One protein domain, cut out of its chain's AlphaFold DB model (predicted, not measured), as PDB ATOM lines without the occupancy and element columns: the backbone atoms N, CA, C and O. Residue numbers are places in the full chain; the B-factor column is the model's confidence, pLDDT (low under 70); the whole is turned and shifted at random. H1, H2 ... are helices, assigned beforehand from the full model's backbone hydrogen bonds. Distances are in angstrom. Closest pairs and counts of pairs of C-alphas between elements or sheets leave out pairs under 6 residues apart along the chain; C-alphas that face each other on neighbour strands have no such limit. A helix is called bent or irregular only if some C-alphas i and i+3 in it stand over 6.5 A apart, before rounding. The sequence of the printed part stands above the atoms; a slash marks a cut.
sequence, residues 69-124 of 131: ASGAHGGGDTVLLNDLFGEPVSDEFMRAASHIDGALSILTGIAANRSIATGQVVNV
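Overview. This is residues 69 to 124 of the 131 residues of the protein "GFO_IDH_MocA_C domain-containing protein" of fungal sp. No.14919 (UniProt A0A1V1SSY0). Two helices stand well away from each other, H1 at one end of a drawn-out shape and the longer H2 reaching out as an arm to the other end, with a long looping link between them. H2 makes much of the length, and the tail after it, residues 119 to 124, folds back beside it. The printed part has 56 residues with two named helices, H1 then H2, and no named strand; the class is all helix. It is extended, with a radius of gyration of the C-alphas of 16.0 A and spans of 45 by 21 by 19 A.

Arrangement. Go from Ala 69 into H1, residues 72 to 85, and on to H2, residues 99 to 118; the two helices are apart, with no C-alpha of the one within 8 A of the other. Look at residues 98 to 103, of which 99 to 103 belong to H2: this stretch stands free. In the backbones, 7 of 10 O i to N i+4 pairs of H1 and 15 of 16 of H2 are within hydrogen-bond range.

Along the chain. Find C-alpha 72 at (-3.127, -119.407, -52.586); from there H1 runs 16.8 A to C-alpha 85 at (0.367, -108.513, -40.243). H1 is irregular: C-alphas 74 and 77 are 7.9 A apart. Find C-alpha 99 at (-5.966, -118.027, -30.072), where H2 begins; it runs 28.6 A to C-alpha 118 at (-8.424, -146.163, -25.661).

Size, cuts and confidence. The C-alphas of Glu 87 and Gly 119 are the two farthest apart, at 46.2 A. The link from H1 to H2, residues 86 to 98, is long. The printed part has no cut, its mean pLDDT is 91.7, and no printed residue is under 70.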
ATOM      1  N   ALA A  69     -12.440-116.281 -54.565       82.44
ATOM      2  CA  ALA A  69     -11.325-115.457 -54.138       82.44
ATOM      3  C   ALA A  69     -10.050-115.889 -54.872       82.44
ATOM      4  O   ALA A  69      -9.887-117.040 -55.279       82.44
ATOM      5  N   SER A  70      -9.142-114.934 -55.066       80.88
ATOM      6  CA  SER A  70      -7.878-115.156 -55.768       80.88
ATOM      7  C   SER A  70      -6.718-115.308 -54.789       80.88
ATOM      8  O   SER A  70      -6.721-114.724 -53.705       80.88
ATOM      9  N   GLY A  71      -5.705-116.076 -55.193       81.88
ATOM     10  CA  GLY A  71      -4.511-116.343 -54.393       81.88
ATOM     11  C   GLY A  71      -4.415-117.794 -53.923       81.88
ATOM     12  O   GLY A  71      -5.227-118.644 -54.288       81.88
ATOM     13  N   ALA A  72      -3.386-118.076 -53.125       75.56
ATOM     14  CA  ALA A  72      -3.127-119.407 -52.586       75.56
ATOM     15  C   ALA A  72      -4.257-119.873 -51.649       75.56
ATOM     16  O   ALA A  72      -4.908-119.054 -50.995       75.56
ATOM     17  N   HIS A  73      -4.513-121.186 -51.633       79.69
ATOM     18  CA  HIS A  73      -5.578-121.822 -50.846       79.69
ATOM     19  C   HIS A  73      -6.960-121.170 -51.046       79.69
ATOM     20  O   HIS A  73      -7.684-120.885 -50.092       79.69
ATOM     21  N   GLY A  74      -7.309-120.868 -52.303       79.44
ATOM     22  CA  GLY A  74      -8.578-120.215 -52.645       79.44
ATOM     23  C   GLY A  74      -8.689-118.782 -52.117       79.44
ATOM     24  O   GLY A  74      -9.790-118.329 -51.823       79.44
ATOM     25  N   GLY A  75      -7.556-118.094 -51.937       86.94
ATOM     26  CA  GLY A  75      -7.466-116.727 -51.417       86.94
ATOM     27  C   GLY A  75      -7.454-116.603 -49.891       86.94
ATOM     28  O   GLY A  75      -7.329-115.488 -49.379       86.94
ATOM     29  N   GLY A  76      -7.537-117.720 -49.159       87.62
ATOM     30  CA  GLY A  76      -7.520-117.729 -47.694       87.62
ATOM     31  C   GLY A  76      -6.229-117.165 -47.097       87.62
ATOM     32  O   GLY A  76      -6.287-116.426 -46.115       87.62
ATOM     33  N   ASP A  77      -5.081-117.430 -47.730       89.25
ATOM     34  CA  ASP A  77      -3.771-116.974 -47.241       89.25
ATOM     35  C   ASP A  77      -3.677-115.448 -47.192       89.25
ATOM     36  O   ASP A  77      -3.179-114.884 -46.221       89.25
ATOM     37  N   THR A  78      -4.195-114.763 -48.214       89.75
ATOM     38  CA  THR A  78      -4.208-113.295 -48.267       89.75
ATOM     39  C   THR A  78      -5.032-112.716 -47.119       89.75
ATOM     40  O   THR A  78      -4.599-111.763 -46.473       89.75
ATOM     41  N   VAL A  79      -6.201-113.305 -46.840       89.81
ATOM     42  CA  VAL A  79      -7.082-112.875 -45.744       89.81
ATOM     43  C   VAL A  79      -6.406-113.111 -44.392       89.81
ATOM     44  O   VAL A  79      -6.351-112.195 -43.574       89.81
ATOM     45  N   LEU A  80      -5.828-114.300 -44.185       90.31
ATOM     46  CA  LEU A  80      -5.117-114.663 -42.959       90.31
ATOM     47  C   LEU A  80      -3.914-113.746 -42.697       90.31
ATOM     48  O   LEU A  80      -3.749-113.234 -41.594       90.31
ATOM     49  N   LEU A  81      -3.061-113.532 -43.700       91.88
ATOM     50  CA  LEU A  81      -1.861-112.706 -43.547       91.88
ATOM     51  C   LEU A  81      -2.204-111.236 -43.303       91.88
ATOM     52  O   LEU A  81      -1.494-110.574 -42.546       91.88
ATOM     53  N   ASN A  82      -3.282-110.729 -43.908       91.75
ATOM     54  CA  ASN A  82      -3.747-109.374 -43.633       91.75
ATOM     55  C   ASN A  82      -4.257-109.225 -42.191       91.75
ATOM     56  O   ASN A  82      -3.992-108.201 -41.573       91.75
ATOM     57  N   ASP A  83      -4.925-110.239 -41.639       89.94
ATOM     58  CA  ASP A  83      -5.363-110.232 -40.236       89.94
ATOM     59  C   ASP A  83      -4.175-110.289 -39.252       89.94
ATOM     60  O   ASP A  83      -4.169-109.616 -38.225       89.94
ATOM     61  N   LEU A  84      -3.120-111.041 -39.594       90.62
ATOM     62  CA  LEU A  84      -1.930-111.206 -38.746       90.62
ATOM     63  C   LEU A  84      -0.942-110.032 -38.803       90.62
ATOM     64  O   LEU A  84      -0.321-109.700 -37.791       90.62
ATOM     65  N   PHE A  85      -0.729-109.459 -39.987       94.69
ATOM     66  CA  PHE A  85       0.367-108.513 -40.243       94.69
ATOM     67  C   PHE A  85      -0.073-107.215 -40.925       94.69
ATOM     68  O   PHE A  85       0.736-106.290 -41.034       94.69
ATOM     69  N   GLY A  86      -1.303-107.159 -41.433       93.44
ATOM     70  CA  GLY A  86      -1.841-106.025 -42.176       93.44
ATOM     71  C   GLY A  86      -2.686-105.089 -41.318       93.44
ATOM     72  O   GLY A  86      -2.602-105.069 -40.089       93.44
ATOM     73  N   GLU A  87      -3.508-104.288 -41.997       92.19
ATOM     74  CA  GLU A  87      -4.536-103.477 -41.348       92.19
ATOM     75  C   GLU A  87      -5.839-104.290 -41.272       92.19
ATOM     76  O   GLU A  87      -6.342-104.724 -42.317       92.19
ATOM     77  N   PRO A  88      -6.402-104.508 -40.067       82.31
ATOM     78  CA  PRO A  88      -7.650-105.243 -39.919       82.31
ATOM     79  C   PRO A  88      -8.787-104.590 -40.707       82.31
ATOM     80  O   PRO A  88      -9.019-103.382 -40.619       82.31
ATOM     81  N   VAL A  89      -9.528-105.408 -41.451       89.19
ATOM     82  CA  VAL A  89     -10.729-104.997 -42.189       89.19
ATOM     83  C   VAL A  89     -11.972-105.599 -41.543       89.19
ATOM     84  O   VAL A  89     -11.886-106.549 -40.767       89.19
ATOM     85  N   SER A  90     -13.146-105.055 -41.862       90.88
ATOM     86  CA  SER A  90     -14.407-105.643 -41.403       90.88
ATOM     87  C   SER A  90     -14.558-107.066 -41.941       90.88
ATOM     88  O   SER A  90     -14.486-107.285 -43.149       90.88
ATOM     89  N   ASP A  91     -14.834-108.011 -41.048       88.75
ATOM     90  CA  ASP A  91     -15.033-109.414 -41.390       88.75
ATOM     91  C   ASP A  91     -16.498-109.818 -41.207       88.75
ATOM     92  O   ASP A  91     -16.905-110.319 -40.162       88.75
ATOM     93  N   GLU A  92     -17.306-109.579 -42.243       90.06
ATOM     94  CA  GLU A  92     -18.752-109.851 -42.239       90.06
ATOM     95  C   GLU A  92     -19.090-111.306 -41.880       90.06
ATOM     96  O   GLU A  92     -20.106-111.576 -41.240       90.06
ATOM     97  N   PHE A  93     -18.220-112.239 -42.265       88.56
ATOM     98  CA  PHE A  93     -18.435-113.671 -42.077       88.56
ATOM     99  C   PHE A  93     -17.763-114.238 -40.825       88.56
ATOM    100  O   PHE A  93     -17.857-115.446 -40.611       88.56
ATOM    101  N   MET A  94     -17.116-113.405 -39.999       90.94
ATOM    102  CA  MET A  94     -16.469-113.824 -38.745       90.94
ATOM    103  C   MET A  94     -15.510-115.021 -38.938       90.94
ATOM    104  O   MET A  94     -15.543-115.999 -38.193       90.94
ATOM    105  N   ARG A  95     -14.693-114.960 -39.992       88.88
ATOM    106  CA  ARG A  95     -13.677-115.942 -40.390       88.88
ATOM    107  C   ARG A  95     -12.423-115.881 -39.520       88.88
ATOM    108  O   ARG A  95     -11.773-116.910 -39.354       88.88
ATOM    109  N   ALA A  96     -12.056-114.699 -39.023       90.38
ATOM    110  CA  ALA A  96     -10.867-114.518 -38.197       90.38
ATOM    111  C   ALA A  96     -10.956-115.365 -36.915       90.38
ATOM    112  O   ALA A  96     -11.916-115.266 -36.150       90.38
ATOM    113  N   ALA A  97      -9.947-116.207 -36.692       91.56
ATOM    114  CA  ALA A  97      -9.883-117.115 -35.554       91.56
ATOM    115  C   ALA A  97      -9.004-116.528 -34.447       91.56
ATOM    116  O   ALA A  97      -7.882-116.080 -34.684       91.56
ATOM    117  N   SER A  98      -9.485-116.580 -33.211       91.88
ATOM    118  CA  SER A  98      -8.693-116.210 -32.045       91.88
ATOM    119  C   SER A  98      -7.723-117.330 -31.639       91.88
ATOM    120  O   SER A  98      -7.804-118.479 -32.077       91.88
ATOM    121  N   HIS A  99      -6.822-117.020 -30.707       92.81
ATOM    122  CA  HIS A  99      -5.966-118.027 -30.072       92.81
ATOM    123  C   HIS A  99      -6.769-119.102 -29.310       92.81
ATOM    124  O   HIS A  99      -6.296-120.230 -29.172       92.81
ATOM    125  N   ILE A 100      -7.980-118.773 -28.842       95.69
ATOM    126  CA  ILE A 100      -8.897-119.722 -28.200       95.69
ATOM    127  C   ILE A 100      -9.424-120.724 -29.233       95.69
ATOM    128  O   ILE A 100      -9.366-121.931 -28.999       95.69
ATOM    129  N   ASP A 101      -9.844-120.244 -30.404       95.25
ATOM    130  CA  ASP A 101     -10.315-121.094 -31.505       95.25
ATOM    131  C   ASP A 101      -9.201-122.025 -32.000       95.25
ATOM    132  O   ASP A 101      -9.421-123.219 -32.222       95.25
ATOM    133  N   GLY A 102      -7.969-121.512 -32.085       94.44
ATOM    134  CA  GLY A 102      -6.784-122.315 -32.391       94.44
ATOM    135  C   GLY A 102      -6.525-123.418 -31.357       94.44
ATOM    136  O   GLY A 102      -6.242-124.561 -31.721       94.44
ATOM    137  N   ALA A 103      -6.673-123.109 -30.065       95.94
ATOM    138  CA  ALA A 103      -6.524-124.092 -28.998       95.94
ATOM    139  C   ALA A 103      -7.637-125.160 -29.035       95.94
ATOM    140  O   ALA A 103      -7.349-126.351 -28.903       95.94
ATOM    141  N   LEU A 104      -8.891-124.778 -29.298       95.56
ATOM    142  CA  LEU A 104     -10.005-125.721 -29.481       95.56
ATOM    143  C   LEU A 104      -9.807-126.629 -30.710       95.56
ATOM    144  O   LEU A 104     -10.091-127.832 -30.653       95.56
ATOM    145  N   SER A 105      -9.266-126.079 -31.801       94.88
ATOM    146  CA  SER A 105      -8.957-126.820 -33.027       94.88
ATOM    147  C   SER A 105      -7.978-127.970 -32.764       94.88
ATOM    148  O   SER A 105      -8.295-129.136 -33.018       94.88
ATOM    149  N   ILE A 106      -6.820-127.684 -32.153       96.12
ATOM    150  CA  ILE A 106      -5.832-128.732 -31.855       96.12
ATOM    151  C   ILE A 106      -6.338-129.728 -30.802       96.12
ATOM    152  O   ILE A 106      -6.081-130.930 -30.916       96.12
ATOM    153  N   LEU A 107      -7.104-129.268 -29.804       96.94
ATOM    154  CA  LEU A 107      -7.672-130.146 -28.779       96.94
ATOM    155  C   LEU A 107      -8.617-131.196 -29.365       96.94
ATOM    156  O   LEU A 107      -8.623-132.328 -28.882       96.94
ATOM    157  N   THR A 108      -9.343-130.869 -30.436       94.25
ATOM    158  CA  THR A 108     -10.183-131.838 -31.156       94.25
ATOM    159  C   THR A 108      -9.346-133.013 -31.678       94.25
ATOM    160  O   THR A 108      -9.700-134.174 -31.468       94.25
ATOM    161  N   GLY A 109      -8.187-132.734 -32.285       94.19
ATOM    162  CA  GLY A 109      -7.263-133.767 -32.767       94.19
ATOM    163  C   GLY A 109      -6.617-134.579 -31.639       94.19
ATOM    164  O   GLY A 109      -6.469-135.799 -31.744       94.19
ATOM    165  N   ILE A 110      -6.265-133.934 -30.522       97.19
ATOM    166  CA  ILE A 110      -5.716-134.628 -29.344       97.19
ATOM    167  C   ILE A 110      -6.774-135.559 -28.732       97.19
ATOM    168  O   ILE A 110      -6.464-136.711 -28.411       97.19
ATOM    169  N   ALA A 111      -8.023-135.099 -28.608       96.44
ATOM    170  CA  ALA A 111      -9.137-135.905 -28.117       96.44
ATOM    171  C   ALA A 111      -9.414-137.106 -29.023       96.44
ATOM    172  O   ALA A 111      -9.531-138.226 -28.522       96.44
ATOM    173  N   ALA A 112      -9.428-136.902 -30.343       94.38
ATOM    174  CA  ALA A 112      -9.597-137.977 -31.314       94.38
ATOM    175  C   ALA A 112      -8.505-139.050 -31.172       94.38
ATOM    176  O   ALA A 112      -8.821-140.232 -31.060       94.38
ATOM    177  N   ASN A 113      -7.230-138.656 -31.076       96.12
ATOM    178  CA  ASN A 113      -6.122-139.599 -30.882       96.12
ATOM    179  C   ASN A 113      -6.236-140.392 -29.571       96.12
ATOM    180  O   ASN A 113      -6.027-141.606 -29.561       96.12
ATOM    181  N   ARG A 114      -6.607-139.736 -28.462       97.50
ATOM    182  CA  ARG A 114      -6.847-140.427 -27.182       97.50
ATOM    183  C   ARG A 114      -8.024-141.396 -27.280       97.50
ATOM    184  O   ARG A 114      -7.937-142.509 -26.762       97.50
ATOM    185  N   SER A 115      -9.100-140.994 -27.954       96.94
ATOM    186  CA  SER A 115     -10.272-141.841 -28.170       96.94
ATOM    187  C   SER A 115      -9.918-143.079 -28.997       96.94
ATOM    188  O   SER A 115     -10.228-144.190 -28.579       96.94
ATOM    189  N   ILE A 116      -9.161-142.921 -30.089       96.12
ATOM    190  CA  ILE A 116      -8.661-144.033 -30.914       96.12
ATOM    191  C   ILE A 116      -7.807-144.998 -30.082       96.12
ATOM    192  O   ILE A 116      -8.012-146.208 -30.138       96.12
ATOM    193  N   ALA A 117      -6.871-144.475 -29.284       98.06
ATOM    194  CA  ALA A 117      -5.950-145.297 -28.501       98.06
ATOM    195  C   ALA A 117      -6.642-146.104 -27.387       98.06
ATOM    196  O   ALA A 117      -6.168-147.174 -27.014       98.06
ATOM    197  N   THR A 118      -7.740-145.583 -26.832       97.62
ATOM    198  CA  THR A 118      -8.424-146.163 -25.661       97.62
ATOM    199  C   THR A 118      -9.737-146.869 -25.994       97.62
ATOM    200  O   THR A 118     -10.247-147.637 -25.179       97.62
ATOM    201  N   GLY A 119     -10.316-146.591 -27.162       97.38
ATOM    202  CA  GLY A 119     -11.663-147.020 -27.533       97.38
ATOM    203  C   GLY A 119     -12.778-146.366 -26.706       97.38
ATOM    204  O   GLY A 119     -13.904-146.858 -26.725       97.38
ATOM    205  N   GLN A 120     -12.482-145.302 -25.952       97.38
ATOM    206  CA  GLN A 120     -13.438-144.621 -25.075       97.38
ATOM    207  C   GLN A 120     -13.832-143.247 -25.619       97.38
ATOM    208  O   GLN A 120     -13.117-142.633 -26.416       97.38
ATOM    209  N   VAL A 121     -14.971-142.742 -25.143       96.31
ATOM    210  CA  VAL A 121     -15.348-141.336 -25.322       96.31
ATOM    211  C   VAL A 121     -14.391-140.461 -24.508       96.31
ATOM    212  O   VAL A 121     -14.110-140.763 -23.351       96.31
ATOM    213  N   VAL A 122     -13.902-139.379 -25.115       96.88
ATOM    214  CA  VAL A 122     -13.023-138.389 -24.477       96.88
ATOM    215  C   VAL A 122     -13.676-137.021 -24.608       96.88
ATOM    216  O   VAL A 122     -13.924-136.578 -25.731       96.88
ATOM    217  N   ASN A 123     -13.950-136.346 -23.490       95.44
ATOM    218  CA  ASN A 123     -14.409-134.961 -23.542       95.44
ATOM    219  C   ASN A 123     -13.202-134.035 -23.696       95.44
ATOM    220  O   ASN A 123     -12.145-134.269 -23.111       95.44
ATOM    221  N   VAL A 124     -13.360-132.957 -24.463       94.81
ATOM    222  CA  VAL A 124     -12.293-131.959 -24.657       94.81
ATOM    223  C   VAL A 124     -11.852-131.354 -23.316       94.81
ATOM    224  O   VAL A 124     -10.653-131.248 -23.057       94.81
TER     225      VAL A 124